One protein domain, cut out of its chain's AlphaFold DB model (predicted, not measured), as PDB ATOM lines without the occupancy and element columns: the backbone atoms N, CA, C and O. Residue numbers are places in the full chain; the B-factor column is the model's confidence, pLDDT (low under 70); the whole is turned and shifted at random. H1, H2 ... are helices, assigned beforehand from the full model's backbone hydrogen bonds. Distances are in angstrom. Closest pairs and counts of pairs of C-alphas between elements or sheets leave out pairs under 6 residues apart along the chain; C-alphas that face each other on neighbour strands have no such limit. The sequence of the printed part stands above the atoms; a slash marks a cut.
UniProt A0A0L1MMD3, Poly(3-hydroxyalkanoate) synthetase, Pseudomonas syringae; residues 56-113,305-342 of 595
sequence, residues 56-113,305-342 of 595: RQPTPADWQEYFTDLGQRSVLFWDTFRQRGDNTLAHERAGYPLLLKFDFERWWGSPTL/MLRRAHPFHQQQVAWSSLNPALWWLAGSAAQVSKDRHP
ATOM      1  N   ARG A  56      46.363 -11.103  15.571       87.88
ATOM      2  CA  ARG A  56      47.033 -12.344  15.133       87.88
ATOM      3  C   ARG A  56      47.817 -12.142  13.828       87.88
ATOM      4  O   ARG A  56      47.522 -11.235  13.052       87.88
ATOM      5  N   GLN A  57      48.783 -13.021  13.562       89.00
ATOM      6  CA  GLN A  57      49.491 -13.064  12.276       89.00
ATOM      7  C   GLN A  57      48.563 -13.596  11.162       89.00
ATOM      8  O   GLN A  57      47.836 -14.567  11.403       89.00
ATOM      9  N   PRO A  58      48.554 -12.980   9.965       91.50
ATOM     10  CA  PRO A  58      47.700 -13.396   8.855       91.50
ATOM     11  C   PRO A  58      48.198 -14.680   8.185       91.50
ATOM     12  O   PRO A  58      49.394 -14.864   7.962       91.50
ATOM     13  N   THR A  59      47.266 -15.557   7.813       93.56
ATOM     14  CA  THR A  59      47.538 -16.728   6.963       93.56
ATOM     15  C   THR A  59      47.418 -16.369   5.472       93.56
ATOM     16  O   THR A  59      46.825 -15.341   5.136       93.56
ATOM     17  N   PRO A  60      47.915 -17.206   4.539       94.31
ATOM     18  CA  PRO A  60      47.719 -16.979   3.102       94.31
ATOM     19  C   PRO A  60      46.242 -16.859   2.684       94.31
ATOM     20  O   PRO A  60      45.917 -16.071   1.799       94.31
ATOM     21  N   ALA A  61      45.339 -17.589   3.348       92.56
ATOM     22  CA  ALA A  61      43.901 -17.497   3.097       92.56
ATOM     23  C   ALA A  61      43.320 -16.146   3.552       92.56
ATOM     24  O   ALA A  61      42.538 -15.543   2.820       92.56
ATOM     25  N   ASP A  62      43.757 -15.639   4.715       93.62
ATOM     26  CA  ASP A  62      43.358 -14.310   5.199       93.62
ATOM     27  C   ASP A  62      43.795 -13.215   4.199       93.62
ATOM     28  O   ASP A  62      43.040 -12.276   3.943       93.62
ATOM     29  N   TRP A  63      44.982 -13.352   3.590       94.25
ATOM     30  CA  TRP A  63      45.478 -12.438   2.550       94.25
ATOM     31  C   TRP A  63      44.629 -12.455   1.281       94.25
ATOM     32  O   TRP A  63      44.262 -11.391   0.782       94.25
ATOM     33  N   GLN A  64      44.304 -13.639   0.762       94.69
ATOM     34  CA  GLN A  64      43.472 -13.772  -0.435       94.69
ATOM     35  C   GLN A  64      42.087 -13.145  -0.226       94.69
ATOM     36  O   GLN A  64      41.606 -12.384  -1.070       94.69
ATOM     37  N   GLU A  65      41.466 -13.439   0.914       94.50
ATOM     38  CA  GLU A  65      40.164 -12.896   1.291       94.50
ATOM     39  C   GLU A  65      40.209 -11.360   1.405       94.50
ATOM     40  O   GLU A  65      39.370 -10.661   0.832       94.50
ATOM     41  N   TYR A  66      41.224 -10.823   2.087       95.25
ATOM     42  CA  TYR A  66      41.389  -9.383   2.273       95.25
ATOM     43  C   TYR A  66      41.628  -8.640   0.955       95.25
ATOM     44  O   TYR A  66      40.992  -7.614   0.723       95.25
ATOM     45  N   PHE A  67      42.508  -9.137   0.080       95.69
ATOM     46  CA  PHE A  67      42.790  -8.476  -1.198       95.69
ATOM     47  C   PHE A  67      41.602  -8.517  -2.159       95.69
ATOM     48  O   PHE A  67      41.393  -7.552  -2.896       95.69
ATOM     49  N   THR A  68      40.797  -9.581  -2.111       95.00
ATOM     50  CA  THR A  68      39.546  -9.657  -2.880       95.00
ATOM     51  C   THR A  68      38.579  -8.559  -2.428       95.00
ATOM     52  O   THR A  68      38.146  -7.746  -3.246       95.00
ATOM     53  N   ASP A  69      38.316  -8.455  -1.121       95.75
ATOM     54  CA  ASP A  69      37.455  -7.407  -0.552       95.75
ATOM     55  C   ASP A  69      38.034  -5.998  -0.763       95.75
ATOM     56  O   ASP A  69      37.298  -5.057  -1.055       95.75
ATOM     57  N   LEU A  70      39.352  -5.817  -0.641       95.62
ATOM     58  CA  LEU A  70      40.025  -4.540  -0.892       95.62
ATOM     59  C   LEU A  70      39.851  -4.097  -2.348       95.62
ATOM     60  O   LEU A  70      39.473  -2.951  -2.589       95.62
ATOM     61  N   GLY A  71      40.087  -4.991  -3.313       95.94
ATOM     62  CA  GLY A  71      39.913  -4.702  -4.738       95.94
ATOM     63  C   GLY A  71      38.471  -4.323  -5.070       95.94
ATOM     64  O   GLY A  71      38.229  -3.286  -5.687       95.94
ATOM     65  N   GLN A  72      37.507  -5.098  -4.568       96.75
ATOM     66  CA  GLN A  72      36.083  -4.805  -4.731       96.75
ATOM     67  C   GLN A  72      35.688  -3.453  -4.117       96.75
ATOM     68  O   GLN A  72      35.035  -2.642  -4.774       96.75
ATOM     69  N   ARG A  73      36.129  -3.158  -2.885       95.31
ATOM     70  CA  ARG A  73      35.893  -1.855  -2.237       95.31
ATOM     71  C   ARG A  73      36.540  -0.700  -2.998       95.31
ATOM     72  O   ARG A  73      35.946   0.369  -3.052       95.31
ATOM     73  N   SER A  74      37.712  -0.910  -3.595       96.56
ATOM     74  CA  SER A  74      38.437   0.124  -4.344       96.56
ATOM     75  C   SER A  74      37.704   0.501  -5.632       96.56
ATOM     76  O   SER A  74      37.543   1.683  -5.916       96.56
ATOM     77  N   VAL A  75      37.176  -0.490  -6.361       96.94
ATOM     78  CA  VAL A  75      36.330  -0.255  -7.544       96.94
ATOM     79  C   VAL A  75      35.071   0.529  -7.171       96.94
ATOM     80  O   VAL A  75      34.759   1.521  -7.822       96.94
ATOM     81  N   LEU A  76      34.374   0.128  -6.102       96.69
ATOM     82  CA  LEU A  76      33.185   0.847  -5.631       96.69
ATOM     83  C   LEU A  76      33.525   2.271  -5.167       96.69
ATOM     84  O   LEU A  76      32.798   3.204  -5.478       96.69
ATOM     85  N   PHE A  77      34.644   2.449  -4.463       95.50
ATOM     86  CA  PHE A  77      35.123   3.756  -4.017       95.50
ATOM     87  C   PHE A  77      35.416   4.689  -5.194       95.50
ATOM     88  O   PHE A  77      34.943   5.824  -5.206       95.50
ATOM     89  N   TRP A  78      36.147   4.220  -6.209       96.62
ATOM     90  CA  TRP A  78      36.394   5.008  -7.415       96.62
ATOM     91  C   TRP A  78      35.097   5.338  -8.153       96.62
ATOM     92  O   TRP A  78      34.969   6.452  -8.660       96.62
ATOM     93  N   ASP A  79      34.129   4.417  -8.205       96.31
ATOM     94  CA  ASP A  79      32.836   4.699  -8.831       96.31
ATOM     95  C   ASP A  79      32.055   5.766  -8.056       96.31
ATOM     96  O   ASP A  79      31.473   6.650  -8.675       96.31
ATOM     97  N   THR A  80      32.127   5.786  -6.722       93.50
ATOM     98  CA  THR A  80      31.578   6.890  -5.917       93.50
ATOM     99  C   THR A  80      32.234   8.230  -6.269       93.50
ATOM    100  O   THR A  80      31.532   9.229  -6.418       93.50
ATOM    101  N   PHE A  81      33.561   8.273  -6.454       92.75
ATOM    102  CA  PHE A  81      34.246   9.484  -6.933       92.75
ATOM    103  C   PHE A  81      33.774   9.888  -8.334       92.75
ATOM    104  O   PHE A  81      33.489  11.064  -8.550       92.75
ATOM    105  N   ARG A  82      33.616   8.917  -9.246       94.94
ATOM    106  CA  ARG A  82      33.076   9.134 -10.596       94.94
ATOM    107  C   ARG A  82      31.673   9.747 -10.563       94.94
ATOM    108  O   ARG A  82      31.401  10.738 -11.233       94.94
ATOM    109  N   GLN A  83      30.785   9.159  -9.763       92.06
ATOM    110  CA  GLN A  83      29.411   9.629  -9.584       92.06
ATOM    111  C   GLN A  83      29.366  11.029  -8.965       92.06
ATOM    112  O   GLN A  83      28.549  11.852  -9.375       92.06
ATOM    113  N   ARG A  84      30.256  11.328  -8.007       89.56
ATOM    114  CA  ARG A  84      30.397  12.674  -7.439       89.56
ATOM    115  C   ARG A  84      30.775  13.696  -8.514       89.56
ATOM    116  O   ARG A  84      30.108  14.723  -8.598       89.56
ATOM    117  N   GLY A  85      31.778  13.401  -9.344       91.25
ATOM    118  CA  GLY A  85      32.177  14.285 -10.441       91.25
ATOM    119  C   GLY A  85      31.043  14.519 -11.438       91.25
ATOM    120  O   GLY A  85      30.753  15.662 -11.787       91.25
ATOM    121  N   ASP A  86      30.325  13.460 -11.824       91.88
ATOM    122  CA  ASP A  86      29.147  13.568 -12.695       91.88
ATOM    123  C   ASP A  86      28.038  14.436 -12.084       91.88
ATOM    124  O   ASP A  86      27.442  15.256 -12.787       91.88
ATOM    125  N   ASN A  87      27.768  14.282 -10.785       88.06
ATOM    126  CA  ASN A  87      26.778  15.088 -10.075       88.06
ATOM    127  C   ASN A  87      27.173  16.569 -10.051       88.06
ATOM    128  O   ASN A  87      26.341  17.413 -10.377       88.06
ATOM    129  N   THR A  88      28.429  16.901  -9.732       86.25
ATOM    130  CA  THR A  88      28.893  18.298  -9.730       86.25
ATOM    131  C   THR A  88      28.833  18.921 -11.125       86.25
ATOM    132  O   THR A  88      28.336  20.034 -11.273       86.25
ATOM    133  N   LEU A  89      29.238  18.195 -12.170       88.88
ATOM    134  CA  LEU A  89      29.132  18.687 -13.549       88.88
ATOM    135  C   LEU A  89      27.672  18.842 -14.001       88.88
ATOM    136  O   LEU A  89      27.355  19.720 -14.804       88.88
ATOM    137  N   ALA A  90      26.760  18.005 -13.501       87.19
ATOM    138  CA  ALA A  90      25.330  18.183 -13.725       87.19
ATOM    139  C   ALA A  90      24.777  19.426 -12.999       87.19
ATOM    140  O   ALA A  90      23.933  20.111 -13.574       87.19
ATOM    141  N   HIS A  91      25.270  19.747 -11.791       82.06
ATOM    142  CA  HIS A  91      24.943  20.994 -11.068       82.06
ATOM    143  C   HIS A  91      25.319  22.226 -11.886       82.06
ATOM    144  O   HIS A  91      24.515  23.135 -12.076       82.06
ATOM    145  N   GLU A  92      26.545  22.218 -12.409       84.38
ATOM    146  CA  GLU A  92      27.100  23.304 -13.209       84.38
ATOM    147  C   GLU A  92      26.293  23.510 -14.493       84.38
ATOM    148  O   GLU A  92      25.889  24.630 -14.797       84.38
ATOM    149  N   ARG A  93      25.962  22.426 -15.211       86.00
ATOM    150  CA  ARG A  93      25.096  22.496 -16.404       86.00
ATOM    151  C   ARG A  93      23.700  23.034 -16.098       86.00
ATOM    152  O   ARG A  93      23.061  23.577 -16.995       86.00
ATOM    153  N   ALA A  94      23.225  22.872 -14.865       83.31
ATOM    154  CA  ALA A  94      21.963  23.435 -14.401       83.31
ATOM    155  C   ALA A  94      22.075  24.909 -13.961       83.31
ATOM    156  O   ALA A  94      21.069  25.486 -13.558       83.31
ATOM    157  N   GLY A  95      23.262  25.525 -14.046       80.88
ATOM    158  CA  GLY A  95      23.488  26.929 -13.697       80.88
ATOM    159  C   GLY A  95      23.666  27.181 -12.201       80.88
ATOM    160  O   GLY A  95      23.267  28.237 -11.724       80.88
ATOM    161  N   TYR A  96      24.230  26.220 -11.460       76.12
ATOM    162  CA  TYR A  96      24.434  26.294 -10.006       76.12
ATOM    163  C   TYR A  96      23.156  26.645  -9.212       76.12
ATOM    164  O   TYR A  96      23.141  27.626  -8.465       76.12
ATOM    165  N   PRO A  97      22.061  25.868  -9.346       70.38
ATOM    166  CA  PRO A  97      20.812  26.164  -8.650       70.38
ATOM    167  C   PRO A  97      20.999  26.181  -7.124       70.38
ATOM    168  O   PRO A  97      21.686  25.320  -6.561       70.38
ATOM    169  N   LEU A  98      20.343  27.144  -6.464       64.75
ATOM    170  CA  LEU A  98      20.353  27.310  -5.006       64.75
ATOM    171  C   LEU A  98      19.808  26.057  -4.300       64.75
ATOM    172  O   LEU A  98      18.792  25.483  -4.695       64.75
ATOM    173  N   LEU A  99      20.478  25.644  -3.225       61.78
ATOM    174  CA  LEU A  99      20.342  24.310  -2.624       61.78
ATOM    175  C   LEU A  99      19.166  24.137  -1.641       61.78
ATOM    176  O   LEU A  99      19.092  23.128  -0.948       61.78
ATOM    177  N   LEU A 100      18.210  25.068  -1.597       50.91
ATOM    178  CA  LEU A 100      17.147  25.113  -0.577       50.91
ATOM    179  C   LEU A 100      16.091  23.986  -0.658       50.91
ATOM    180  O   LEU A 100      15.171  23.966   0.158       50.91
ATOM    181  N   LYS A 101      16.170  23.049  -1.619       44.59
ATOM    182  CA  LYS A 101      15.124  22.025  -1.818       44.59
ATOM    183  C   LYS A 101      15.593  20.708  -2.461       44.59
ATOM    184  O   LYS A 101      14.937  20.215  -3.376       44.59
ATOM    185  N   PHE A 102      16.712  20.127  -2.021       49.78
ATOM    186  CA  PHE A 102      17.213  18.865  -2.594       49.78
ATOM    187  C   PHE A 102      17.727  17.873  -1.551       49.78
ATOM    188  O   PHE A 102      18.094  18.266  -0.447       49.78
ATOM    189  N   ASP A 103      17.783  16.590  -1.938       52.91
ATOM    190  CA  ASP A 103      18.401  15.519  -1.150       52.91
ATOM    191  C   ASP A 103      19.828  15.924  -0.761       52.91
ATOM    192  O   ASP A 103      20.717  16.040  -1.610       52.91
ATOM    193  N   PHE A 104      20.015  16.173   0.536       51.50
ATOM    194  CA  PHE A 104      21.199  16.783   1.138       51.50
ATOM    195  C   PHE A 104      22.528  16.143   0.677       51.50
ATOM    196  O   PHE A 104      23.508  16.838   0.412       51.50
ATOM    197  N   GLU A 105      22.554  14.816   0.507       53.81
ATOM    198  CA  GLU A 105      23.752  14.057   0.119       53.81
ATOM    199  C   GLU A 105      24.250  14.363  -1.306       53.81
ATOM    200  O   GLU A 105      25.419  14.130  -1.613       53.81
ATOM    201  N   ARG A 106      23.394  14.894  -2.191       55.28
ATOM    202  CA  ARG A 106      23.720  15.035  -3.618       55.28
ATOM    203  C   ARG A 106      24.601  16.245  -3.941       55.28
ATOM    204  O   ARG A 106      25.289  16.222  -4.961       55.28
ATOM    205  N   TRP A 107      24.600  17.280  -3.100       56.19
ATOM    206  CA  TRP A 107      25.204  18.576  -3.445       56.19
ATOM    207  C   TRP A 107      26.248  19.089  -2.454       56.19
ATOM    208  O   TRP A 107      26.861  20.130  -2.702       56.19
ATOM    209  N   TRP A 108      26.504  18.351  -1.370       59.31
ATOM    210  CA  TRP A 108      27.550  18.687  -0.410       59.31
ATOM    211  C   TRP A 108      28.920  18.778  -1.106       59.31
ATOM    212  O   TRP A 108      29.478  17.785  -1.580       59.31
ATOM    213  N   GLY A 109      29.455  19.999  -1.191       62.22
ATOM    214  CA  GLY A 109      30.759  20.292  -1.782       62.22
ATOM    215  C   GLY A 109      30.752  20.760  -3.238       62.22
ATOM    216  O   GLY A 109      31.834  20.833  -3.811       62.22
ATOM    217  N   SER A 110      29.599  21.073  -3.844       71.25
ATOM    218  CA  SER A 110      29.578  21.814  -5.119       71.25
ATOM    219  C   SER A 110      29.674  23.323  -4.853       71.25
ATOM    220  O   SER A 110      29.013  23.808  -3.935       71.25
ATOM    221  N   PRO A 111      30.499  24.070  -5.606       74.94
ATOM    222  CA  PRO A 111      30.646  25.507  -5.409       74.94
ATOM    223  C   PRO A 111      29.349  26.238  -5.764       74.94
ATOM    224  O   PRO A 111      28.623  25.834  -6.672       74.94
ATOM    225  N   THR A 112      29.086  27.339  -5.070       79.44
ATOM    226  CA  THR A 112      28.042  28.306  -5.411       79.44
ATOM    227  C   THR A 112      28.683  29.557  -5.996       79.44
ATOM    228  O   THR A 112      29.800  29.925  -5.629       79.44
ATOM    229  N   LEU A 113      27.986  30.208  -6.925       81.31
ATOM    230  CA  LEU A 113      28.386  31.524  -7.409       81.31
ATOM    231  C   LEU A 113      27.759  32.579  -6.505       81.31
ATOM    232  O   LEU A 113      26.546  32.569  -6.311       81.31
ATOM    233  N   MET A 305      36.621  30.446 -18.096       92.44
ATOM    234  CA  MET A 305      37.890  29.734 -18.258       92.44
ATOM    235  C   MET A 305      38.613  29.551 -16.918       92.44
ATOM    236  O   MET A 305      39.115  28.459 -16.649       92.44
ATOM    237  N   LEU A 306      38.643  30.580 -16.066       91.56
ATOM    238  CA  LEU A 306      39.244  30.505 -14.736       91.56
ATOM    239  C   LEU A 306      38.508  29.493 -13.845       91.56
ATOM    240  O   LEU A 306      39.152  28.663 -13.202       91.56
ATOM    241  N   ARG A 307      37.168  29.502 -13.865       89.50
ATOM    242  CA  ARG A 307      36.325  28.534 -13.142       89.50
ATOM    243  C   ARG A 307      36.597  27.103 -13.605       89.50
ATOM    244  O   ARG A 307      36.823  26.228 -12.771       89.50
ATOM    245  N   ARG A 308      36.693  26.868 -14.918       90.19
ATOM    246  CA  ARG A 308      37.042  25.548 -15.466       90.19
ATOM    247  C   ARG A 308      38.467  25.127 -15.133       90.19
ATOM    248  O   ARG A 308      38.703  23.945 -14.889       90.19
ATOM    249  N   ALA A 309      39.423  26.051 -15.143       93.69
ATOM    250  CA  ALA A 309      40.823  25.775 -14.824       93.69
ATOM    251  C   ALA A 309      41.059  25.536 -13.325       93.69
ATOM    252  O   ALA A 309      42.087  24.968 -12.954       93.69
ATOM    253  N   HIS A 310      40.116  25.938 -12.466       92.56
ATOM    254  CA  HIS A 310      40.234  25.785 -11.024       92.56
ATOM    255  C   HIS A 310      40.489  24.311 -10.634       92.56
ATOM    256  O   HIS A 310      39.786  23.420 -11.129       92.56
ATOM    257  N   PRO A 311      41.443  24.018  -9.721       93.00
ATOM    258  CA  PRO A 311      41.834  22.646  -9.378       93.00
ATOM    259  C   PRO A 311      40.665  21.761  -8.944       93.00
ATOM    260  O   PRO A 311      40.612  20.584  -9.296       93.00
ATOM    261  N   PHE A 312      39.696  22.339  -8.230       89.69
ATOM    262  CA  PHE A 312      38.488  21.626  -7.827       89.69
ATOM    263  C   PHE A 312      37.676  21.129  -9.033       89.69
ATOM    264  O   PHE A 312      37.296  19.962  -9.065       89.69
ATOM    265  N   HIS A 313      37.441  21.978 -10.040       90.69
ATOM    266  CA  HIS A 313      36.693  21.588 -11.239       90.69
ATOM    267  C   HIS A 313      37.470  20.541 -12.047       90.69
ATOM    268  O   HIS A 313      36.913  19.512 -12.430       90.69
ATOM    269  N   GLN A 314      38.780  20.742 -12.226       93.19
ATOM    270  CA  GLN A 314      39.650  19.771 -12.898       93.19
ATOM    271  C   GLN A 314      39.616  18.396 -12.219       93.19
ATOM    272  O   GLN A 314      39.564  17.371 -12.899       93.19
ATOM    273  N   GLN A 315      39.568  18.359 -10.885       92.69
ATOM    274  CA  GLN A 315      39.404  17.120 -10.134       92.69
ATOM    275  C   GLN A 315      38.054  16.446 -10.419       92.69
ATOM    276  O   GLN A 315      38.028  15.229 -10.604       92.69
ATOM    277  N   GLN A 316      36.951  17.203 -10.492       91.81
ATOM    278  CA  GLN A 316      35.642  16.630 -10.829       91.81
ATOM    279  C   GLN A 316      35.618  16.069 -12.253       91.81
ATOM    280  O   GLN A 316      35.132  14.964 -12.457       91.81
ATOM    281  N   VAL A 317      36.204  16.771 -13.228       93.44
ATOM    282  CA  VAL A 317      36.309  16.271 -14.609       93.44
ATOM    283  C   VAL A 317      37.169  15.007 -14.675       93.44
ATOM    284  O   VAL A 317      36.768  14.031 -15.313       93.44
ATOM    285  N   ALA A 318      38.315  14.989 -13.987       95.19
ATOM    286  CA  ALA A 318      39.199  13.827 -13.936       95.19
ATOM    287  C   ALA A 318      38.500  12.590 -13.345       95.19
ATOM    288  O   ALA A 318      38.705  11.482 -13.844       95.19
ATOM    289  N   TRP A 319      37.647  12.789 -12.338       94.62
ATOM    290  CA  TRP A 319      36.792  11.770 -11.727       94.62
ATOM    291  C   TRP A 319      35.352  11.854 -12.244       94.62
ATOM    292  O   TRP A 319      34.419  11.861 -11.457       94.62
ATOM    293  N   SER A 320      35.143  11.918 -13.556       94.94
ATOM    294  CA  SER A 320      33.797  11.884 -14.144       94.94
ATOM    295  C   SER A 320      33.714  10.880 -15.284       94.94
ATOM    296  O   SER A 320      34.726  10.402 -15.799       94.94
ATOM    297  N   SER A 321      32.494  10.610 -15.740       95.38
ATOM    298  CA  SER A 321      32.238   9.830 -16.954       95.38
ATOM    299  C   SER A 321      32.773  10.488 -18.227       95.38
ATOM    300  O   SER A 321      32.830   9.833 -19.266       95.38
ATOM    301  N   LEU A 322      33.169  11.766 -18.173       93.69
ATOM    302  CA  LEU A 322      33.820  12.438 -19.297       93.69
ATOM    303  C   LEU A 322      35.270  11.985 -19.487       93.69
ATOM    304  O   LEU A 322      35.794  12.139 -20.586       93.69
ATOM    305  N   ASN A 323      35.921  11.438 -18.452       95.88
ATOM    306  CA  ASN A 323      37.272  10.904 -18.566       95.88
ATOM    307  C   ASN A 323      37.227   9.509 -19.213       95.88
ATOM    308  O   ASN A 323      36.784   8.553 -18.562       95.88
ATOM    309  N   PRO A 324      37.749   9.332 -20.445       95.44
ATOM    310  CA  PRO A 324      37.722   8.040 -21.111       95.44
ATOM    311  C   PRO A 324      38.458   6.960 -20.328       95.44
ATOM    312  O   PRO A 324      38.118   5.804 -20.487       95.44
ATOM    313  N   ALA A 325      39.416   7.291 -19.455       95.75
ATOM    314  CA  ALA A 325      40.115   6.303 -18.632       95.75
ATOM    315  C   ALA A 325      39.203   5.590 -17.613       95.75
ATOM    316  O   ALA A 325      39.564   4.518 -17.127       95.75
ATOM    317  N   LEU A 326      38.026   6.150 -17.306       96.31
ATOM    318  CA  LEU A 326      37.062   5.614 -16.337       96.31
ATOM    319  C   LEU A 326      35.885   4.869 -16.989       96.31
ATOM    320  O   LEU A 326      34.967   4.447 -16.289       96.31
ATOM    321  N   TRP A 327      35.907   4.669 -18.311       94.81
ATOM    322  CA  TRP A 327      34.805   4.060 -19.072       94.81
ATOM    323  C   TRP A 327      34.361   2.680 -18.549       94.81
ATOM    324  O   TRP A 327      33.179   2.343 -18.589       94.81
ATOM    325  N   TRP A 328      35.305   1.881 -18.042       95.06
ATOM    326  CA  TRP A 328      35.083   0.521 -17.537       95.06
ATOM    327  C   TRP A 328      34.442   0.501 -16.143       95.06
ATOM    328  O   TRP A 328      33.849  -0.501 -15.738       95.06
ATOM    329  N   LEU A 329      34.547   1.606 -15.404       95.62
ATOM    330  CA  LEU A 329      34.327   1.640 -13.965       95.62
ATOM    331  C   LEU A 329      32.868   1.387 -13.582       95.62
ATOM    332  O   LEU A 329      32.616   0.573 -12.700       95.62
ATOM    333  N   ALA A 330      31.912   2.005 -14.280       94.44
ATOM    334  CA  ALA A 330      30.488   1.832 -13.989       94.44
ATOM    335  C   ALA A 330      30.031   0.372 -14.181       94.44
ATOM    336  O   ALA A 330      29.290  -0.174 -13.361       94.44
ATOM    337  N   GLY A 331      30.513  -0.288 -15.241       95.56
ATOM    338  CA  GLY A 331      30.222  -1.699 -15.506       95.56
ATOM    339  C   GLY A 331      30.837  -2.621 -14.452       95.56
ATOM    340  O   GLY A 331      30.144  -3.475 -13.892       95.56
ATOM    341  N   SER A 332      32.117  -2.414 -14.128       96.00
ATOM    342  CA  SER A 332      32.811  -3.187 -13.093       96.00
ATOM    343  C   SER A 332      32.212  -2.972 -11.704       96.00
ATOM    344  O   SER A 332      32.032  -3.939 -10.970       96.00
ATOM    345  N   ALA A 333      31.840  -1.742 -11.347       96.56
ATOM    346  CA  ALA A 333      31.190  -1.429 -10.078       96.56
ATOM    347  C   ALA A 333      29.823  -2.115  -9.959       96.56
ATOM    348  O   ALA A 333      29.536  -2.724  -8.928       96.56
ATOM    349  N   ALA A 334      29.014  -2.108 -11.024       95.88
ATOM    350  CA  ALA A 334      27.737  -2.821 -11.050       95.88
ATOM    351  C   ALA A 334      27.911  -4.342 -10.892       95.88
ATOM    352  O   ALA A 334      27.113  -4.988 -10.210       95.88
ATOM    353  N   GLN A 335      28.956  -4.922 -11.490       95.81
ATOM    354  CA  GLN A 335      29.274  -6.343 -11.337       95.81
ATOM    355  C   GLN A 335      29.757  -6.670  -9.917       95.81
ATOM    356  O   GLN A 335      29.233  -7.587  -9.290       95.81
ATOM    357  N   VAL A 336      30.700  -5.890  -9.385       96.12
ATOM    358  CA  VAL A 336      31.239  -6.045  -8.025       96.12
ATOM    359  C   VAL A 336      30.156  -5.860  -6.961       96.12
ATOM    360  O   VAL A 336      30.153  -6.568  -5.959       96.12
ATOM    361  N   SER A 337      29.221  -4.930  -7.171       94.00
ATOM    362  CA  SER A 337      28.092  -4.709  -6.264       94.00
ATOM    363  C   SER A 337      27.172  -5.934  -6.182       94.00
ATOM    364  O   SER A 337      26.714  -6.281  -5.093       94.00
ATOM    365  N   LYS A 338      26.947  -6.623  -7.310       94.69
ATOM    366  CA  LYS A 338      26.139  -7.853  -7.374       94.69
ATOM    367  C   LYS A 338      26.855  -9.067  -6.780       94.69
ATOM    368  O   LYS A 338      26.206  -9.864  -6.113       94.69
ATOM    369  N   ASP A 339      28.159  -9.197  -7.016       93.88
ATOM    370  CA  ASP A 339      28.970 -10.362  -6.630       93.88
ATOM    371  C   ASP A 339      30.023 -10.015  -5.561       93.88
ATOM    372  O   ASP A 339      31.231 -10.266  -5.679       93.88
ATOM    373  N   ARG A 340      29.565  -9.342  -4.503       93.69
ATOM    374  CA  ARG A 340      30.435  -8.881  -3.423       93.69
ATOM    375  C   ARG A 340      30.847 -10.048  -2.524       93.69
ATOM    376  O   ARG A 340      29.999 -10.752  -1.986       93.69
ATOM    377  N   HIS A 341      32.145 -10.148  -2.266       92.88
ATOM    378  CA  HIS A 341      32.779 -11.119  -1.381       92.88
ATOM    379  C   HIS A 341      33.516 -10.384  -0.244       92.88
ATOM    380  O   HIS A 341      34.725 -10.162  -0.328       92.88
ATOM    381  N   PRO A 342      32.806  -9.949   0.816       93.38
ATOM    382  CA  PRO A 342      33.425  -9.239   1.927       93.38
ATOM    383  C   PRO A 342      34.333 -10.157   2.738       93.38
ATOM    384  O   PRO A 342      33.959 -11.290   3.033       93.38
TER     385      PRO A 342
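Overview. This is residues 56 to 113 and 305 to 342 of the 595 residues of the protein "Poly(3-hydroxyalkanoate) synthetase" of Pseudomonas syringae (UniProt A0A0L1MMD3). One long helix, H1, makes the long axis, and residues 305 to 342, which hold three short helices with links between them, run back along it: H3 and H4 cross it steeply at separate places, with H2 next to H3. A loop of residues 94 to 113 follows at the far end of H1, and its residues 100 to 105 stick out. The printed part has 96 residues with four named helices, H1, H2, H3 and H4 in chain order, and no named strand; its class is all helix. It is loose, with a radius of gyration of the C-alphas of 17.4 A, and elongated, spanning 54 by 29 by 26 A.

Arrangement. Begin with H1, residues 60 to 93. Across the cut come H2, residues 305 to 309, and H3, residues 311 to 318; they are close but not clearly touching, the closest C-alphas, of Arg 308 and Gln 314, being 6.8 A apart. H3 touches residues 82 to 89 of H1, closest at the C-alphas of Gly 85 and Gln 316, 4.2 A. They run opposite ways at a steep tilt of 68 degrees, only just short of about perpendicular. H4, residues 329 to 338, touches residues 72 to 79 of H1, closest at the C-alphas of Leu 76 and Ala 333, 5.4 A. These two run opposite ways at a steep tilt of 52 degrees. H2 and H4 are apart. In H1, H2, H3 and H4 every O i to N i+4 pair is within hydrogen-bond range.

Along the chain. Find C-alpha 60 at (47.719, -16.979, 3.102); H1 runs 49.5 A from there to C-alpha 93 at (25.096, 22.496, -16.404). H2 measures 6.0 A, H3 10.3 A and H4 14.2 A, ending at C-alpha 338 at (26.139, -7.853, -7.374).

Size, cuts and confidence. The C-alphas of Arg 56 and Met 305 are the two farthest apart, 54.5 A. Residues 114 to 304 are not printed, and C-alphas 113 and 305 are 14.5 A apart across that cut. The link from H2 to H3 is tight and that from H3 to H4 short. Look at residues 98 to 109 for pLDDT under 70.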